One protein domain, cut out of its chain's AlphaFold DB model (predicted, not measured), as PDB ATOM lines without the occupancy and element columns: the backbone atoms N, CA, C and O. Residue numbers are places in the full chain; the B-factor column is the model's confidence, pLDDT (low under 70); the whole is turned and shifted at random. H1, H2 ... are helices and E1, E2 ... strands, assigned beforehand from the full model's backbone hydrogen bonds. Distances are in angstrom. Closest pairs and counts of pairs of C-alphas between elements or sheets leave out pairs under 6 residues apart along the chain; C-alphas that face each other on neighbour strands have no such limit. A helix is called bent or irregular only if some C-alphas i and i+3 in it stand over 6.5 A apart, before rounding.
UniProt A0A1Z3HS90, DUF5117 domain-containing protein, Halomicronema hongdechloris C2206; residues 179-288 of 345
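This is residues 179 to 288 of the 345 residues of the protein "DUF5117 domain-containing protein" of Halomicronema hongdechloris C2206 (UniProt A0A1Z3HS90). A strongly twisted sheet of five strands has helix H1 over one face, along the E1 and E2 part, and no named helix over the other. Unnamed stretches, residues 179 to 193 and 255 to 266, make the two ends of the long axis, and short helix H2 is off the sheet. The printed part has 110 residues, under half in named elements: E1 H1 H2 E2 E3 E4 E5 along the chain, class mixed, helices and strands. The mixed sheet has the order E2 E1 E3 E5 E4; the whole is only just compact, close to loose, with a radius of gyration of the C-alphas of 15.3 A and spans of 50 by 33 by 31 A.

E1, residues 194 to 198, is parallel to E2, residues 230 to 234, with N 233 and O 196 2.8 A apart, and to E3, residues 249 to 254, with N 197 and O 249 2.8 A apart. E3 is parallel to E5, residues 275 to 284, with N 252 and O 281 2.7 A apart. E5 bends by 57 degrees at residue 278 and forms an antiparallel hairpin with E4, residues 267 to 269, with N 268 and O 278 2.8 A apart. H1, residues 204 to 215, is on the sheet at a height of 8.2 A, making two layers, helix on one face of a sheet; its closest C-alphas to E2 are those of Arg 211 and Val 232, 6.0 A apart. E1, H1, H2 at residues 218 to 223 and E2 form a strand-helix-strand unit, parallel neighbour strands joined through helices, with a right-handed crossover. Every O i to N i+4 pair of H2 is within hydrogen-bond range, and 6 of 8 in H1.

E1 begins at C-alpha 194 (359.706, 396.550, 307.621). H1 is 17.5 A long and irregular, C-alphas 205 and 208 being 7.1 A apart; E3 is 15.8 A long. E5, 26.3 A long, ends at C-alpha 284 (339.615, 405.860, 308.947).

The C-alphas of Gln 184 and Phe 257, the two farthest apart, are 50.9 A apart. The printed part has no cut; the links E2 to E3 and E3 to E4 are long. Residues 257 to 260 are under pLDDT 70.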
ATOM      1  N   GLU A 179     365.518 388.816 309.940       95.69
ATOM      2  CA  GLU A 179     366.822 388.257 310.274       95.69
ATOM      3  C   GLU A 179     367.722 389.369 310.795       95.69
ATOM      4  O   GLU A 179     367.778 390.451 310.210       95.69
ATOM      5  N   LYS A 180     368.446 389.111 311.883       96.75
ATOM      6  CA  LYS A 180     369.445 390.057 312.379       96.75
ATOM      7  C   LYS A 180     370.575 390.204 311.362       96.75
ATOM      8  O   LYS A 180     371.005 389.214 310.766       96.75
ATOM      9  N   GLN A 181     371.068 391.427 311.204       96.69
ATOM     10  CA  GLN A 181     372.281 391.703 310.444       96.69
ATOM     11  C   GLN A 181     373.505 391.039 311.094       96.69
ATOM     12  O   GLN A 181     374.256 390.362 310.399       96.69
ATOM     13  N   ASP A 182     373.646 391.154 312.420       96.75
ATOM     14  CA  ASP A 182     374.571 390.361 313.234       96.75
ATOM     15  C   ASP A 182     373.789 389.313 314.059       96.75
ATOM     16  O   ASP A 182     373.129 389.662 315.044       96.75
ATOM     17  N   PRO A 183     373.843 388.019 313.686       95.00
ATOM     18  CA  PRO A 183     373.156 386.954 314.412       95.00
ATOM     19  C   PRO A 183     373.658 386.731 315.845       95.00
ATOM     20  O   PRO A 183     372.920 386.159 316.647       95.00
ATOM     21  N   GLN A 184     374.894 387.136 316.161       96.69
ATOM     22  CA  GLN A 184     375.511 386.919 317.474       96.69
ATOM     23  C   GLN A 184     375.212 388.059 318.453       96.69
ATOM     24  O   GLN A 184     375.245 387.858 319.668       96.69
ATOM     25  N   ALA A 185     374.880 389.247 317.949       96.44
ATOM     26  CA  ALA A 185     374.524 390.375 318.793       96.44
ATOM     27  C   ALA A 185     373.171 390.160 319.496       96.44
ATOM     28  O   ALA A 185     372.175 389.731 318.898       96.44
ATOM     29  N   ALA A 186     373.101 390.527 320.781       95.69
ATOM     30  CA  ALA A 186     371.857 390.485 321.553       95.69
ATOM     31  C   ALA A 186     370.767 391.363 320.913       95.69
ATOM     32  O   ALA A 186     369.622 390.928 320.767       95.69
ATOM     33  N   ILE A 187     371.158 392.550 320.445       96.69
ATOM     34  CA  ILE A 187     370.331 393.480 319.680       96.69
ATOM     35  C   ILE A 187     371.081 393.826 318.392       96.69
ATOM     36  O   ILE A 187     372.254 394.184 318.449       96.69
ATOM     37  N   SER A 188     370.411 393.720 317.247       97.81
ATOM     38  CA  SER A 188     370.967 394.071 315.937       97.81
ATOM     39  C   SER A 188     369.886 394.716 315.072       97.81
ATOM     40  O   SER A 188     368.724 394.315 315.175       97.81
ATOM     41  N   PRO A 189     370.234 395.643 314.167       97.44
ATOM     42  CA  PRO A 189     369.366 395.989 313.049       97.44
ATOM     43  C   PRO A 189     368.965 394.741 312.247       97.44
ATOM     44  O   PRO A 189     369.736 393.767 312.216       97.44
ATOM     45  N   PRO A 190     367.772 394.719 311.631       97.44
ATOM     46  CA  PRO A 190     367.422 393.665 310.692       97.44
ATOM     47  C   PRO A 190     368.226 393.811 309.392       97.44
ATOM     48  O   PRO A 190     368.640 394.911 309.031       97.44
ATOM     49  N   LYS A 191     368.415 392.713 308.655       96.69
ATOM     50  CA  LYS A 191     368.957 392.769 307.285       96.69
ATOM     51  C   LYS A 191     368.043 393.567 306.353       96.69
ATOM     52  O   LYS A 191     368.526 394.335 305.533       96.69
ATOM     53  N   GLU A 192     366.737 393.371 306.506       95.62
ATOM     54  CA  GLU A 192     365.681 394.045 305.755       95.62
ATOM     55  C   GLU A 192     364.655 394.580 306.769       95.62
ATOM     56  O   GLU A 192     364.025 393.779 307.471       95.62
ATOM     57  N   PRO A 193     364.531 395.908 306.941       97.44
ATOM     58  CA  PRO A 193     363.523 396.486 307.820       97.44
ATOM     59  C   PRO A 193     362.127 396.409 307.193       97.44
ATOM     60  O   PRO A 193     361.966 396.396 305.974       97.44
ATOM     61  N   ILE A 194     361.102 396.426 308.042       98.06
ATOM     62  CA  ILE A 194     359.706 396.550 307.621       98.06
ATOM     63  C   ILE A 194     359.450 398.028 307.340       98.06
ATOM     64  O   ILE A 194     359.329 398.837 308.263       98.06
ATOM     65  N   VAL A 195     359.397 398.388 306.063       98.25
ATOM     66  CA  VAL A 195     359.158 399.768 305.638       98.25
ATOM     67  C   VAL A 195     357.664 399.975 305.417       98.25
ATOM     68  O   VAL A 195     357.081 399.321 304.556       98.25
ATOM     69  N   PHE A 196     357.069 400.902 306.166       98.31
ATOM     70  CA  PHE A 196     355.722 401.417 305.920       98.31
ATOM     71  C   PHE A 196     355.783 402.788 305.251       98.31
ATOM     72  O   PHE A 196     356.516 403.677 305.692       98.31
ATOM     73  N   TRP A 197     354.969 402.985 304.221       98.38
ATOM     74  CA  TRP A 197     354.801 404.263 303.542       98.38
ATOM     75  C   TRP A 197     353.488 404.908 303.958       98.38
ATOM     76  O   TRP A 197     352.435 404.291 303.885       98.38
ATOM     77  N   ILE A 198     353.536 406.160 304.392       98.19
ATOM     78  CA  ILE A 198     352.332 406.963 304.606       98.19
ATOM     79  C   ILE A 198     351.872 407.459 303.234       98.19
ATOM     80  O   ILE A 198     352.627 408.186 302.584       98.19
ATOM     81  N   GLU A 199     350.672 407.063 302.801       96.94
ATOM     82  CA  GLU A 199     350.077 407.460 301.517       96.94
ATOM     83  C   GLU A 199     350.032 408.995 301.402       96.94
ATOM     84  O   GLU A 199     349.825 409.715 302.385       96.94
ATOM     85  N   ASN A 200     350.255 409.523 300.201       95.19
ATOM     86  CA  ASN A 200     350.270 410.969 299.956       95.19
ATOM     87  C   ASN A 200     348.886 411.628 300.163       95.19
ATOM     88  O   ASN A 200     348.807 412.815 300.480       95.19
ATOM     89  N   THR A 201     347.796 410.862 300.107       93.81
ATOM     90  CA  THR A 201     346.428 411.317 300.420       93.81
ATOM     91  C   THR A 201     346.217 411.621 301.908       93.81
ATOM     92  O   THR A 201     345.296 412.363 302.258       93.81
ATOM     93  N   VAL A 202     347.071 411.095 302.798       94.56
ATOM     94  CA  VAL A 202     346.992 411.350 304.241       94.56
ATOM     95  C   VAL A 202     347.207 412.847 304.492       94.56
ATOM     96  O   VAL A 202     348.256 413.382 304.105       94.56
ATOM     97  N   PRO A 203     346.280 413.544 305.180       94.00
ATOM     98  CA  PRO A 203     346.414 414.974 305.422       94.00
ATOM     99  C   PRO A 203     347.722 415.322 306.161       94.00
ATOM    100  O   PRO A 203     348.037 414.677 307.170       94.00
ATOM    101  N   PRO A 204     348.483 416.348 305.719       95.50
ATOM    102  CA  PRO A 204     349.813 416.649 306.252       95.50
ATOM    103  C   PRO A 204     349.893 416.788 307.773       95.50
ATOM    104  O   PRO A 204     350.853 416.320 308.382       95.50
ATOM    105  N   GLN A 205     348.863 417.363 308.399       94.06
ATOM    106  CA  GLN A 205     348.797 417.564 309.846       94.06
ATOM    107  C   GLN A 205     348.799 416.262 310.666       94.06
ATOM    108  O   GLN A 205     349.122 416.300 311.850       94.06
ATOM    109  N   TYR A 206     348.457 415.114 310.067       93.75
ATOM    110  CA  TYR A 206     348.405 413.821 310.764       93.75
ATOM    111  C   TYR A 206     349.627 412.937 310.498       93.75
ATOM    112  O   TYR A 206     349.887 412.011 311.267       93.75
ATOM    113  N   ARG A 207     350.415 413.229 309.453       95.44
ATOM    114  CA  ARG A 207     351.536 412.381 309.004       95.44
ATOM    115  C   ARG A 207     352.584 412.161 310.101       95.44
ATOM    116  O   ARG A 207     353.059 411.041 310.273       95.44
ATOM    117  N   THR A 208     352.911 413.196 310.883       96.81
ATOM    118  CA  THR A 208     353.867 413.085 312.002       96.81
ATOM    119  C   THR A 208     353.349 412.163 313.102       96.81
ATOM    120  O   THR A 208     354.056 411.247 313.508       96.81
ATOM    121  N   ALA A 209     352.100 412.345 313.535       95.06
ATOM    122  CA  ALA A 209     351.507 411.523 314.589       95.06
ATOM    123  C   ALA A 209     351.380 410.049 314.163       95.06
ATOM    124  O   ALA A 209     351.676 409.148 314.945       95.06
ATOM    125  N   ILE A 210     351.000 409.797 312.906       95.06
ATOM    126  CA  ILE A 210     350.950 408.445 312.331       95.06
ATOM    127  C   ILE A 210     352.349 407.818 312.322       95.06
ATOM    128  O   ILE A 210     352.520 406.689 312.781       95.06
ATOM    129  N   ARG A 211     353.359 408.564 311.856       97.88
ATOM    130  CA  ARG A 211     354.757 408.119 311.845       97.88
ATOM    131  C   ARG A 211     355.231 407.715 313.234       97.88
ATOM    132  O   ARG A 211     355.762 406.619 313.400       97.88
ATOM    133  N   GLU A 212     355.044 408.583 314.220       97.56
ATOM    134  CA  GLU A 212     355.432 408.309 315.604       97.56
ATOM    135  C   GLU A 212     354.696 407.084 316.149       97.56
ATOM    136  O   GLU A 212     355.332 406.196 316.715       97.56
ATOM    137  N   GLY A 213     353.386 406.989 315.899       95.06
ATOM    138  CA  GLY A 213     352.556 405.874 316.337       95.06
ATOM    139  C   GLY A 213     353.050 404.514 315.847       95.06
ATOM    140  O   GLY A 213     353.146 403.571 316.630       95.06
ATOM    141  N   VAL A 214     353.428 404.428 314.573       96.19
ATOM    142  CA  VAL A 214     353.967 403.201 313.973       96.19
ATOM    143  C   VAL A 214     355.375 402.902 314.498       96.19
ATOM    144  O   VAL A 214     355.685 401.758 314.835       96.19
ATOM    145  N   LEU A 215     356.222 403.926 314.653       97.94
ATOM    146  CA  LEU A 215     357.570 403.763 315.202       97.94
ATOM    147  C   LEU A 215     357.569 403.302 316.667       97.94
ATOM    148  O   LEU A 215     358.541 402.672 317.085       97.94
ATOM    149  N   MET A 216     356.498 403.530 317.440       97.19
ATOM    150  CA  MET A 216     356.388 403.013 318.813       97.19
ATOM    151  C   MET A 216     356.508 401.483 318.880       97.19
ATOM    152  O   MET A 216     357.035 400.954 319.861       97.19
ATOM    153  N   TRP A 217     356.096 400.752 317.837       95.38
ATOM    154  CA  TRP A 217     356.236 399.293 317.794       95.38
ATOM    155  C   TRP A 217     357.694 398.825 317.840       95.38
ATOM    156  O   TRP A 217     357.953 397.706 318.292       95.38
ATOM    157  N   ASN A 218     358.663 399.680 317.487       97.56
ATOM    158  CA  ASN A 218     360.080 399.357 317.653       97.56
ATOM    159  C   ASN A 218     360.458 399.055 319.109       97.56
ATOM    160  O   ASN A 218     361.402 398.301 319.324       97.56
ATOM    161  N   GLN A 219     359.711 399.546 320.107       96.62
ATOM    162  CA  GLN A 219     359.934 399.171 321.508       96.62
ATOM    163  C   GLN A 219     359.734 397.664 321.727       96.62
ATOM    164  O   GLN A 219     360.548 397.017 322.384       96.62
ATOM    165  N   ALA A 220     358.692 397.081 321.127       95.44
ATOM    166  CA  ALA A 220     358.445 395.643 321.192       95.44
ATOM    167  C   ALA A 220     359.482 394.855 320.373       95.44
ATOM    168  O   ALA A 220     359.983 393.827 320.831       95.44
ATOM    169  N   PHE A 221     359.862 395.353 319.191       97.00
ATOM    170  CA  PHE A 221     360.899 394.718 318.372       97.00
ATOM    171  C   PHE A 221     362.282 394.749 319.026       97.00
ATOM    172  O   PHE A 221     363.024 393.774 318.908       97.00
ATOM    173  N   GLN A 222     362.602 395.792 319.793       96.69
ATOM    174  CA  GLN A 222     363.843 395.865 320.558       96.69
ATOM    175  C   GLN A 222     363.914 394.761 321.616       96.69
ATOM    176  O   GLN A 222     364.954 394.117 321.748       96.69
ATOM    177  N   GLN A 223     362.800 394.463 322.298       96.12
ATOM    178  CA  GLN A 223     362.707 393.316 323.215       96.12
ATOM    179  C   GLN A 223     362.825 391.971 322.482       96.12
ATOM    180  O   GLN A 223     363.323 390.996 323.038       96.12
ATOM    181  N   ALA A 224     362.419 391.919 321.210       93.25
ATOM    182  CA  ALA A 224     362.640 390.772 320.331       93.25
ATOM    183  C   ALA A 224     364.070 390.706 319.746       93.25
ATOM    184  O   ALA A 224     364.368 389.802 318.963       93.25
ATOM    185  N   GLY A 225     364.960 391.632 320.126       96.88
ATOM    186  CA  GLY A 225     366.359 391.679 319.699       96.88
ATOM    187  C   GLY A 225     366.619 392.476 318.417       96.88
ATOM    188  O   GLY A 225     367.724 392.398 317.883       96.88
ATOM    189  N   PHE A 226     365.644 393.233 317.914       98.00
ATOM    190  CA  PHE A 226     365.783 394.036 316.699       98.00
ATOM    191  C   PHE A 226     365.816 395.533 316.998       98.00
ATOM    192  O   PHE A 226     364.863 396.094 317.534       98.00
ATOM    193  N   GLN A 227     366.894 396.202 316.601       96.75
ATOM    194  CA  GLN A 227     366.972 397.661 316.649       96.75
ATOM    195  C   GLN A 227     366.410 398.249 315.355       96.75
ATOM    196  O   GLN A 227     366.919 397.946 314.283       96.75
ATOM    197  N   GLY A 228     365.381 399.095 315.445       95.75
ATOM    198  CA  GLY A 228     364.811 399.750 314.260       95.75
ATOM    199  C   GLY A 228     364.241 398.757 313.243       95.75
ATOM    200  O   GLY A 228     364.523 398.863 312.057       95.75
ATOM    201  N   ALA A 229     363.474 397.767 313.712       97.62
ATOM    202  CA  ALA A 229     362.831 396.787 312.839       97.62
ATOM    203  C   ALA A 229     361.845 397.421 311.853       97.62
ATOM    204  O   ALA A 229     361.680 396.916 310.748       97.62
ATOM    205  N   ILE A 230     361.181 398.498 312.276       98.19
ATOM    206  CA  ILE A 230     360.215 399.249 311.484       98.19
ATOM    207  C   ILE A 230     360.804 400.595 311.090       98.19
ATOM    208  O   ILE A 230     361.299 401.342 311.939       98.19
ATOM    209  N   GLU A 231     360.648 400.922 309.814       98.31
ATOM    210  CA  GLU A 231     360.903 402.235 309.246       98.31
ATOM    211  C   GLU A 231     359.597 402.823 308.704       98.31
ATOM    212  O   GLU A 231     358.756 402.104 308.166       98.31
ATOM    213  N   VAL A 232     359.431 404.140 308.825       98.44
ATOM    214  CA  VAL A 232     358.270 404.840 308.273       98.44
ATOM    215  C   VAL A 232     358.724 405.952 307.345       98.44
ATOM    216  O   VAL A 232     359.447 406.869 307.747       98.44
ATOM    217  N   ARG A 233     358.255 405.887 306.102       98.00
ATOM    218  CA  ARG A 233     358.559 406.838 305.035       98.00
ATOM    219  C   ARG A 233     357.296 407.570 304.604       98.00
ATOM    220  O   ARG A 233     356.182 407.125 304.857       98.00
ATOM    221  N   GLN A 234     357.478 408.729 303.984       97.81
ATOM    222  CA  GLN A 234     356.384 409.469 303.364       97.81
ATOM    223  C   GLN A 234     356.375 409.145 301.875       97.81
ATOM    224  O   GLN A 234     357.410 409.307 301.234       97.81
ATOM    225  N   MET A 235     355.234 408.708 301.339       97.69
ATOM    226  CA  MET A 235     355.050 408.591 299.893       97.69
ATOM    227  C   MET A 235     355.143 409.996 299.273       97.69
ATOM    228  O   MET A 235     354.420 410.885 299.743       97.69
ATOM    229  N   PRO A 236     356.038 410.223 298.290       95.94
ATOM    230  CA  PRO A 236     356.096 411.478 297.548       95.94
ATOM    231  C   PRO A 236     354.794 411.753 296.787       95.94
ATOM    232  O   PRO A 236     354.091 410.826 296.384       95.94
ATOM    233  N   ASP A 237     354.480 413.027 296.566       94.12
ATOM    234  CA  ASP A 237     353.295 413.412 295.787       94.12
ATOM    235  C   ASP A 237     353.463 413.067 294.290       94.12
ATOM    236  O   ASP A 237     352.475 412.870 293.591       94.12
ATOM    237  N   ASP A 238     354.708 412.942 293.820       95.00
ATOM    238  CA  ASP A 238     355.120 412.584 292.458       95.00
ATOM    239  C   ASP A 238     355.602 411.125 292.327       95.00
ATOM    240  O   ASP A 238     356.318 410.791 291.383       95.00
ATOM    241  N   ALA A 239     355.231 410.255 293.274       94.50
ATOM    242  CA  ALA A 239     355.577 408.837 293.223       94.50
ATOM    243  C   ALA A 239     355.078 408.176 291.921       94.50
ATOM    244  O   ALA A 239     353.935 408.364 291.511       94.50
ATOM    245  N   ASP A 240     355.936 407.366 291.302       92.44
ATOM    246  CA  ASP A 240     355.668 406.612 290.070       92.44
ATOM    247  C   ASP A 240     355.135 405.189 290.326       92.44
ATOM    248  O   ASP A 240     354.949 404.406 289.393       92.44
ATOM    249  N   TRP A 241     354.875 404.856 291.592       93.88
ATOM    250  CA  TRP A 241     354.323 403.586 292.054       93.88
ATOM    251  C   TRP A 241     352.989 403.803 292.782       93.88
ATOM    252  O   TRP A 241     352.716 404.877 293.320       93.88
ATOM    253  N   ASP A 242     352.150 402.769 292.789       93.62
ATOM    254  CA  ASP A 242     350.790 402.799 293.337       93.62
ATOM    255  C   ASP A 242     350.732 401.982 294.641       93.62
ATOM    256  O   ASP A 242     351.394 400.945 294.723       93.62
ATOM    257  N   PRO A 243     349.935 402.380 295.652       93.19
ATOM    258  CA  PRO A 243     349.691 401.564 296.842       93.19
ATOM    259  C   PRO A 243     349.163 400.149 296.573       93.19
ATOM    260  O   PRO A 243     349.202 399.313 297.464       93.19
ATOM    261  N   ALA A 244     348.639 399.867 295.380       92.44
ATOM    262  CA  ALA A 244     348.239 398.524 294.983       92.44
ATOM    263  C   ALA A 244     349.423 397.614 294.581       92.44
ATOM    264  O   ALA A 244     349.225 396.416 294.379       92.44
ATOM    265  N   ASP A 245     350.646 398.142 294.466       95.06
ATOM    266  CA  ASP A 245     351.866 397.362 294.239       95.06
ATOM    267  C   ASP A 245     352.297 396.648 295.531       95.06
ATOM    268  O   ASP A 245     352.727 397.279 296.498       95.06
ATOM    269  N   VAL A 246     352.250 395.311 295.528       94.38
ATOM    270  CA  VAL A 246     352.497 394.469 296.722       94.38
ATOM    271  C   VAL A 246     353.932 394.533 297.257       94.38
ATOM    272  O   VAL A 246     354.256 393.882 298.248       94.38
ATOM    273  N   ARG A 247     354.828 395.274 296.599       94.44
ATOM    274  CA  ARG A 247     356.195 395.513 297.080       94.44
ATOM    275  C   ARG A 247     356.257 396.571 298.187       94.44
ATOM    276  O   ARG A 247     357.313 396.720 298.806       94.44
ATOM    277  N   TYR A 248     355.174 397.308 298.431       95.69
ATOM    278  CA  TYR A 248     355.136 398.420 299.378       95.69
ATOM    279  C   TYR A 248     354.057 398.203 300.437       95.69
ATOM    280  O   TYR A 248     352.882 398.149 300.112       95.69
ATOM    281  N   ASN A 249     354.441 398.209 301.717       97.56
ATOM    282  CA  ASN A 249     353.454 398.285 302.793       97.56
ATOM    283  C   ASN A 249     352.976 399.732 302.921       97.56
ATOM    284  O   ASN A 249     353.797 400.624 303.179       97.56
ATOM    285  N   VAL A 250     351.674 399.984 302.791       97.38
ATOM    286  CA  VAL A 250     351.135 401.349 302.772       97.38
ATOM    287  C   VAL A 250     350.135 401.582 303.900       97.38
ATOM    288  O   VAL A 250     349.293 400.748 304.215       97.38
ATOM    289  N   ILE A 251     350.230 402.753 304.529       96.88
ATOM    290  CA  ILE A 251     349.237 403.289 305.456       96.88
ATOM    291  C   ILE A 251     348.345 404.237 304.667       96.88
ATOM    292  O   ILE A 251     348.778 405.319 304.265       96.88
ATOM    293  N   ARG A 252     347.105 403.812 304.464       93.94
ATOM    294  CA  ARG A 252     346.103 404.438 303.614       93.94
ATOM    295  C   ARG A 252     345.107 405.247 304.421       93.94
ATOM    296  O   ARG A 252     344.783 404.897 305.560       93.94
ATOM    297  N   TRP A 253     344.597 406.309 303.810       91.62
ATOM    298  CA  TRP A 253     343.591 407.177 304.416       91.62
ATOM    299  C   TRP A 253     342.225 406.936 303.778       91.62
ATOM    300  O   TRP A 253     342.023 407.229 302.602       91.62
ATOM    301  N   SER A 254     341.280 406.402 304.551       87.44
ATOM    302  CA  SER A 254     339.892 406.213 304.120       87.44
ATOM    303  C   SER A 254     338.992 407.200 304.845       87.44
ATOM    304  O   SER A 254     339.150 407.400 306.043       87.44
ATOM    305  N   ASP A 255     338.021 407.790 304.154       80.62
ATOM    306  CA  ASP A 255     337.029 408.670 304.776       80.62
ATOM    307  C   ASP A 255     335.653 408.005 304.730       80.62
ATOM    308  O   ASP A 255     335.111 407.741 303.654       80.62
ATOM    309  N   SER A 256     335.101 407.691 305.904       72.81
ATOM    310  CA  SER A 256     333.734 407.201 306.034       72.81
ATOM    311  C   SER A 256     332.929 408.080 306.989       72.81
ATOM    312  O   SER A 256     333.377 408.497 308.056       72.81
ATOM    313  N   PHE A 257     331.676 408.357 306.620       65.56
ATOM    314  CA  PHE A 257     330.770 409.138 307.469       65.56
ATOM    315  C   PHE A 257     330.255 408.342 308.681       65.56
ATOM    316  O   PHE A 257     329.830 408.943 309.677       65.56
ATOM    317  N   SER A 258     330.322 407.009 308.615       62.56
ATOM    318  CA  SER A 258     330.024 406.070 309.693       62.56
ATOM    319  C   SER A 258     331.079 404.964 309.717       62.56
ATOM    320  O   SER A 258     331.303 404.264 308.734       62.56
ATOM    321  N   THR A 259     331.721 404.794 310.869       60.69
ATOM    322  CA  THR A 259     332.899 403.931 310.989       60.69
ATOM    323  C   THR A 259     332.598 402.785 311.928       60.69
ATOM    324  O   THR A 259     332.265 403.002 313.090       60.69
ATOM    325  N   TRP A 260     332.745 401.560 311.433       64.44
ATOM    326  CA  TRP A 260     332.678 400.358 312.263       64.44
ATOM    327  C   TRP A 260     334.032 400.037 312.924       64.44
ATOM    328  O   TRP A 260     334.062 399.404 313.977       64.44
ATOM    329  N   ALA A 261     335.146 400.502 312.343       70.75
ATOM    330  CA  ALA A 261     336.501 400.321 312.861       70.75
ATOM    331  C   ALA A 261     337.384 401.548 312.591       70.75
ATOM    332  O   ALA A 261     337.488 402.002 311.460       70.75
ATOM    333  N   ILE A 262     338.063 402.053 313.625       80.75
ATOM    334  CA  ILE A 262     338.963 403.223 313.535       80.75
ATOM    335  C   ILE A 262     340.229 402.968 312.700       80.75
ATOM    336  O   ILE A 262     340.909 403.905 312.288       80.75
ATOM    337  N   GLY A 263     340.554 401.699 312.468       84.62
ATOM    338  CA  GLY A 263     341.643 401.278 311.608       84.62
ATOM    339  C   GLY A 263     341.572 399.782 311.340       84.62
ATOM    340  O   GLY A 263     341.094 399.009 312.174       84.62
ATOM    341  N   LEU A 264     342.045 399.382 310.167       87.38
ATOM    342  CA  LEU A 264     342.104 398.002 309.711       87.38
ATOM    343  C   LEU A 264     343.540 397.690 309.319       87.38
ATOM    344  O   LEU A 264     344.172 398.469 308.616       87.38
ATOM    345  N   GLY A 265     344.058 396.551 309.771       89.88
ATOM    346  CA  GLY A 265     345.399 396.083 309.418       89.88
ATOM    347  C   GLY A 265     345.359 394.812 308.575       89.88
ATOM    348  O   GLY A 265     345.849 393.785 309.055       89.88
ATOM    349  N   PRO A 266     344.725 394.809 307.385       90.38
ATOM    350  CA  PRO A 266     344.802 393.660 306.505       90.38
ATOM    351  C   PRO A 266     346.260 393.422 306.103       90.38
ATOM    352  O   PRO A 266     347.062 394.341 305.947       90.38
ATOM    353  N   SER A 267     346.603 392.150 305.963       94.31
ATOM    354  CA  SER A 267     347.914 391.722 305.495       94.31
ATOM    355  C   SER A 267     347.759 390.541 304.556       94.31
ATOM    356  O   SER A 267     346.894 389.681 304.752       94.31
ATOM    357  N   ARG A 268     348.611 390.500 303.534       93.94
ATOM    358  CA  ARG A 268     348.753 389.354 302.641       93.94
ATOM    359  C   ARG A 268     349.751 388.401 303.279       93.94
ATOM    360  O   ARG A 268     350.901 388.749 303.538       93.94
ATOM    361  N   VAL A 269     349.293 387.190 303.570       95.69
ATOM    362  CA  VAL A 269     350.077 386.178 304.280       95.69
ATOM    363  C   VAL A 269     350.263 384.976 303.379       95.69
ATOM    364  O   VAL A 269     349.300 384.491 302.783       95.69
ATOM    365  N   ASN A 270     351.486 384.455 303.312       95.31
ATOM    366  CA  ASN A 270     351.746 383.191 302.650       95.31
ATOM    367  C   ASN A 270     350.948 382.085 303.365       95.31
ATOM    368  O   ASN A 270     351.263 381.733 304.509       95.31
ATOM    369  N   PRO A 271     349.945 381.481 302.708       93.50
ATOM    370  CA  PRO A 271     349.018 380.581 303.380       93.50
ATOM    371  C   PRO A 271     349.646 379.208 303.667       93.50
ATOM    372  O   PRO A 271     349.054 378.374 304.360       93.50
ATOM    373  N   TYR A 272     350.866 378.961 303.174       92.12
ATOM    374  CA  TYR A 272     351.629 377.765 303.496       92.12
ATOM    375  C   TYR A 272     352.485 377.930 304.751       92.12
ATOM    376  O   TYR A 272     352.603 376.967 305.516       92.12
ATOM    377  N   THR A 273     353.053 379.116 304.975       94.06
ATOM    378  CA  THR A 273     354.099 379.342 305.986       94.06
ATOM    379  C   THR A 273     353.685 380.282 307.118       94.06
ATOM    380  O   THR A 273     354.287 380.224 308.190       94.06
ATOM    381  N   GLY A 274     352.671 381.128 306.918       95.56
ATOM    382  CA  GLY A 274     352.344 382.220 307.838       95.56
ATOM    383  C   GLY A 274     353.312 383.408 307.746       95.56
ATOM    384  O   GLY A 274     353.367 384.228 308.656       95.56
ATOM    385  N   GLU A 275     354.134 383.498 306.702       97.19
ATOM    386  CA  GLU A 275     354.952 384.692 306.442       97.19
ATOM    387  C   GLU A 275     354.053 385.851 306.014       97.19
ATOM    388  O   GLU A 275     353.264 385.694 305.083       97.19
ATOM    389  N   ILE A 276     354.149 386.998 306.686       97.12
ATOM    390  CA  ILE A 276     353.522 388.231 306.199       97.12
ATOM    391  C   ILE A 276     354.371 388.741 305.036       97.12
ATOM    392  O   ILE A 276     355.572 388.946 305.207       97.12
ATOM    393  N   LEU A 277     353.739 388.896 303.876       95.31
ATOM    394  CA  LEU A 277     354.382 389.318 302.634       95.31
ATOM    395  C   LEU A 277     354.242 390.821 302.416       95.31
ATOM    396  O   LEU A 277     355.177 391.458 301.953       95.31
ATOM    397  N   ASP A 278     353.076 391.355 302.767       94.81
ATOM    398  CA  ASP A 278     352.699 392.745 302.545       94.81
ATOM    399  C   ASP A 278     351.533 393.133 303.479       94.81
ATOM    400  O   ASP A 278     350.785 392.261 303.952       94.81
ATOM    401  N   ALA A 279     351.387 394.425 303.775       95.62
ATOM    402  CA  ALA A 279     350.321 394.974 304.602       95.62
ATOM    403  C   ALA A 279     349.859 396.370 304.146       95.62
ATOM    404  O   ALA A 279     350.640 397.320 304.119       95.62
ATOM    405  N   ASP A 280     348.545 396.500 303.954       93.81
ATOM    406  CA  ASP A 280     347.856 397.747 303.612       93.81
ATOM    407  C   ASP A 280     347.025 398.230 304.800       93.81
ATOM    408  O   ASP A 280     345.853 397.890 304.953       93.81
ATOM    409  N   VAL A 281     347.620 399.018 305.687       94.12
ATOM    410  CA  VAL A 281     346.920 399.512 306.875       94.12
ATOM    411  C   VAL A 281     345.974 400.633 306.470       94.12
ATOM    412  O   VAL A 281     346.406 401.635 305.926       94.12
ATOM    413  N   ILE A 282     344.690 400.518 306.785       91.94
ATOM    414  CA  ILE A 282     343.697 401.557 306.517       91.94
ATOM    415  C   ILE A 282     343.413 402.295 307.818       91.94
ATOM    416  O   ILE A 282     343.008 401.680 308.805       91.94
ATOM    417  N   LEU A 283     343.601 403.610 307.817       91.38
ATOM    418  CA  LEU A 283     343.162 404.499 308.885       91.38
ATOM    419  C   LEU A 283     341.910 405.236 308.430       91.38
ATOM    420  O   LEU A 283     341.899 405.850 307.361       91.38
ATOM    421  N   ASP A 284     340.862 405.171 309.247       89.56
ATOM    422  CA  ASP A 284     339.615 405.860 308.947       89.56
ATOM    423  C   ASP A 284     339.637 407.286 309.510       89.56
ATOM    424  O   ASP A 284     339.846 407.494 310.709       89.56
ATOM    425  N   ALA A 285     339.392 408.277 308.655       87.00
ATOM    426  CA  ALA A 285     339.436 409.697 308.977       87.00
ATOM    427  C   ALA A 285     338.486 410.088 310.116       87.00
ATOM    428  O   ALA A 285     338.768 411.015 310.886       87.00
ATOM    429  N   ASN A 286     337.386 409.356 310.285       85.12
ATOM    430  CA  ASN A 286     336.420 409.594 311.344       85.12
ATOM    431  C   ASN A 286     337.006 409.365 312.748       85.12
ATOM    432  O   ASN A 286     336.454 409.869 313.731       85.12
ATOM    433  N   VAL A 287     338.153 408.679 312.870       83.50
ATOM    434  CA  VAL A 287     338.895 408.589 314.136       83.50
ATOM    435  C   VAL A 287     339.188 409.977 314.707       83.50
ATOM    436  O   VAL A 287     339.104 410.178 315.915       83.50
ATOM    437  N   ILE A 288     339.436 410.972 313.850       86.19
ATOM    438  CA  ILE A 288     339.689 412.349 314.278       86.19
ATOM    439  C   ILE A 288     338.448 412.950 314.943       86.19
ATOM    440  O   ILE A 288     338.549 413.560 316.010       86.19
TER     441      ILE A 288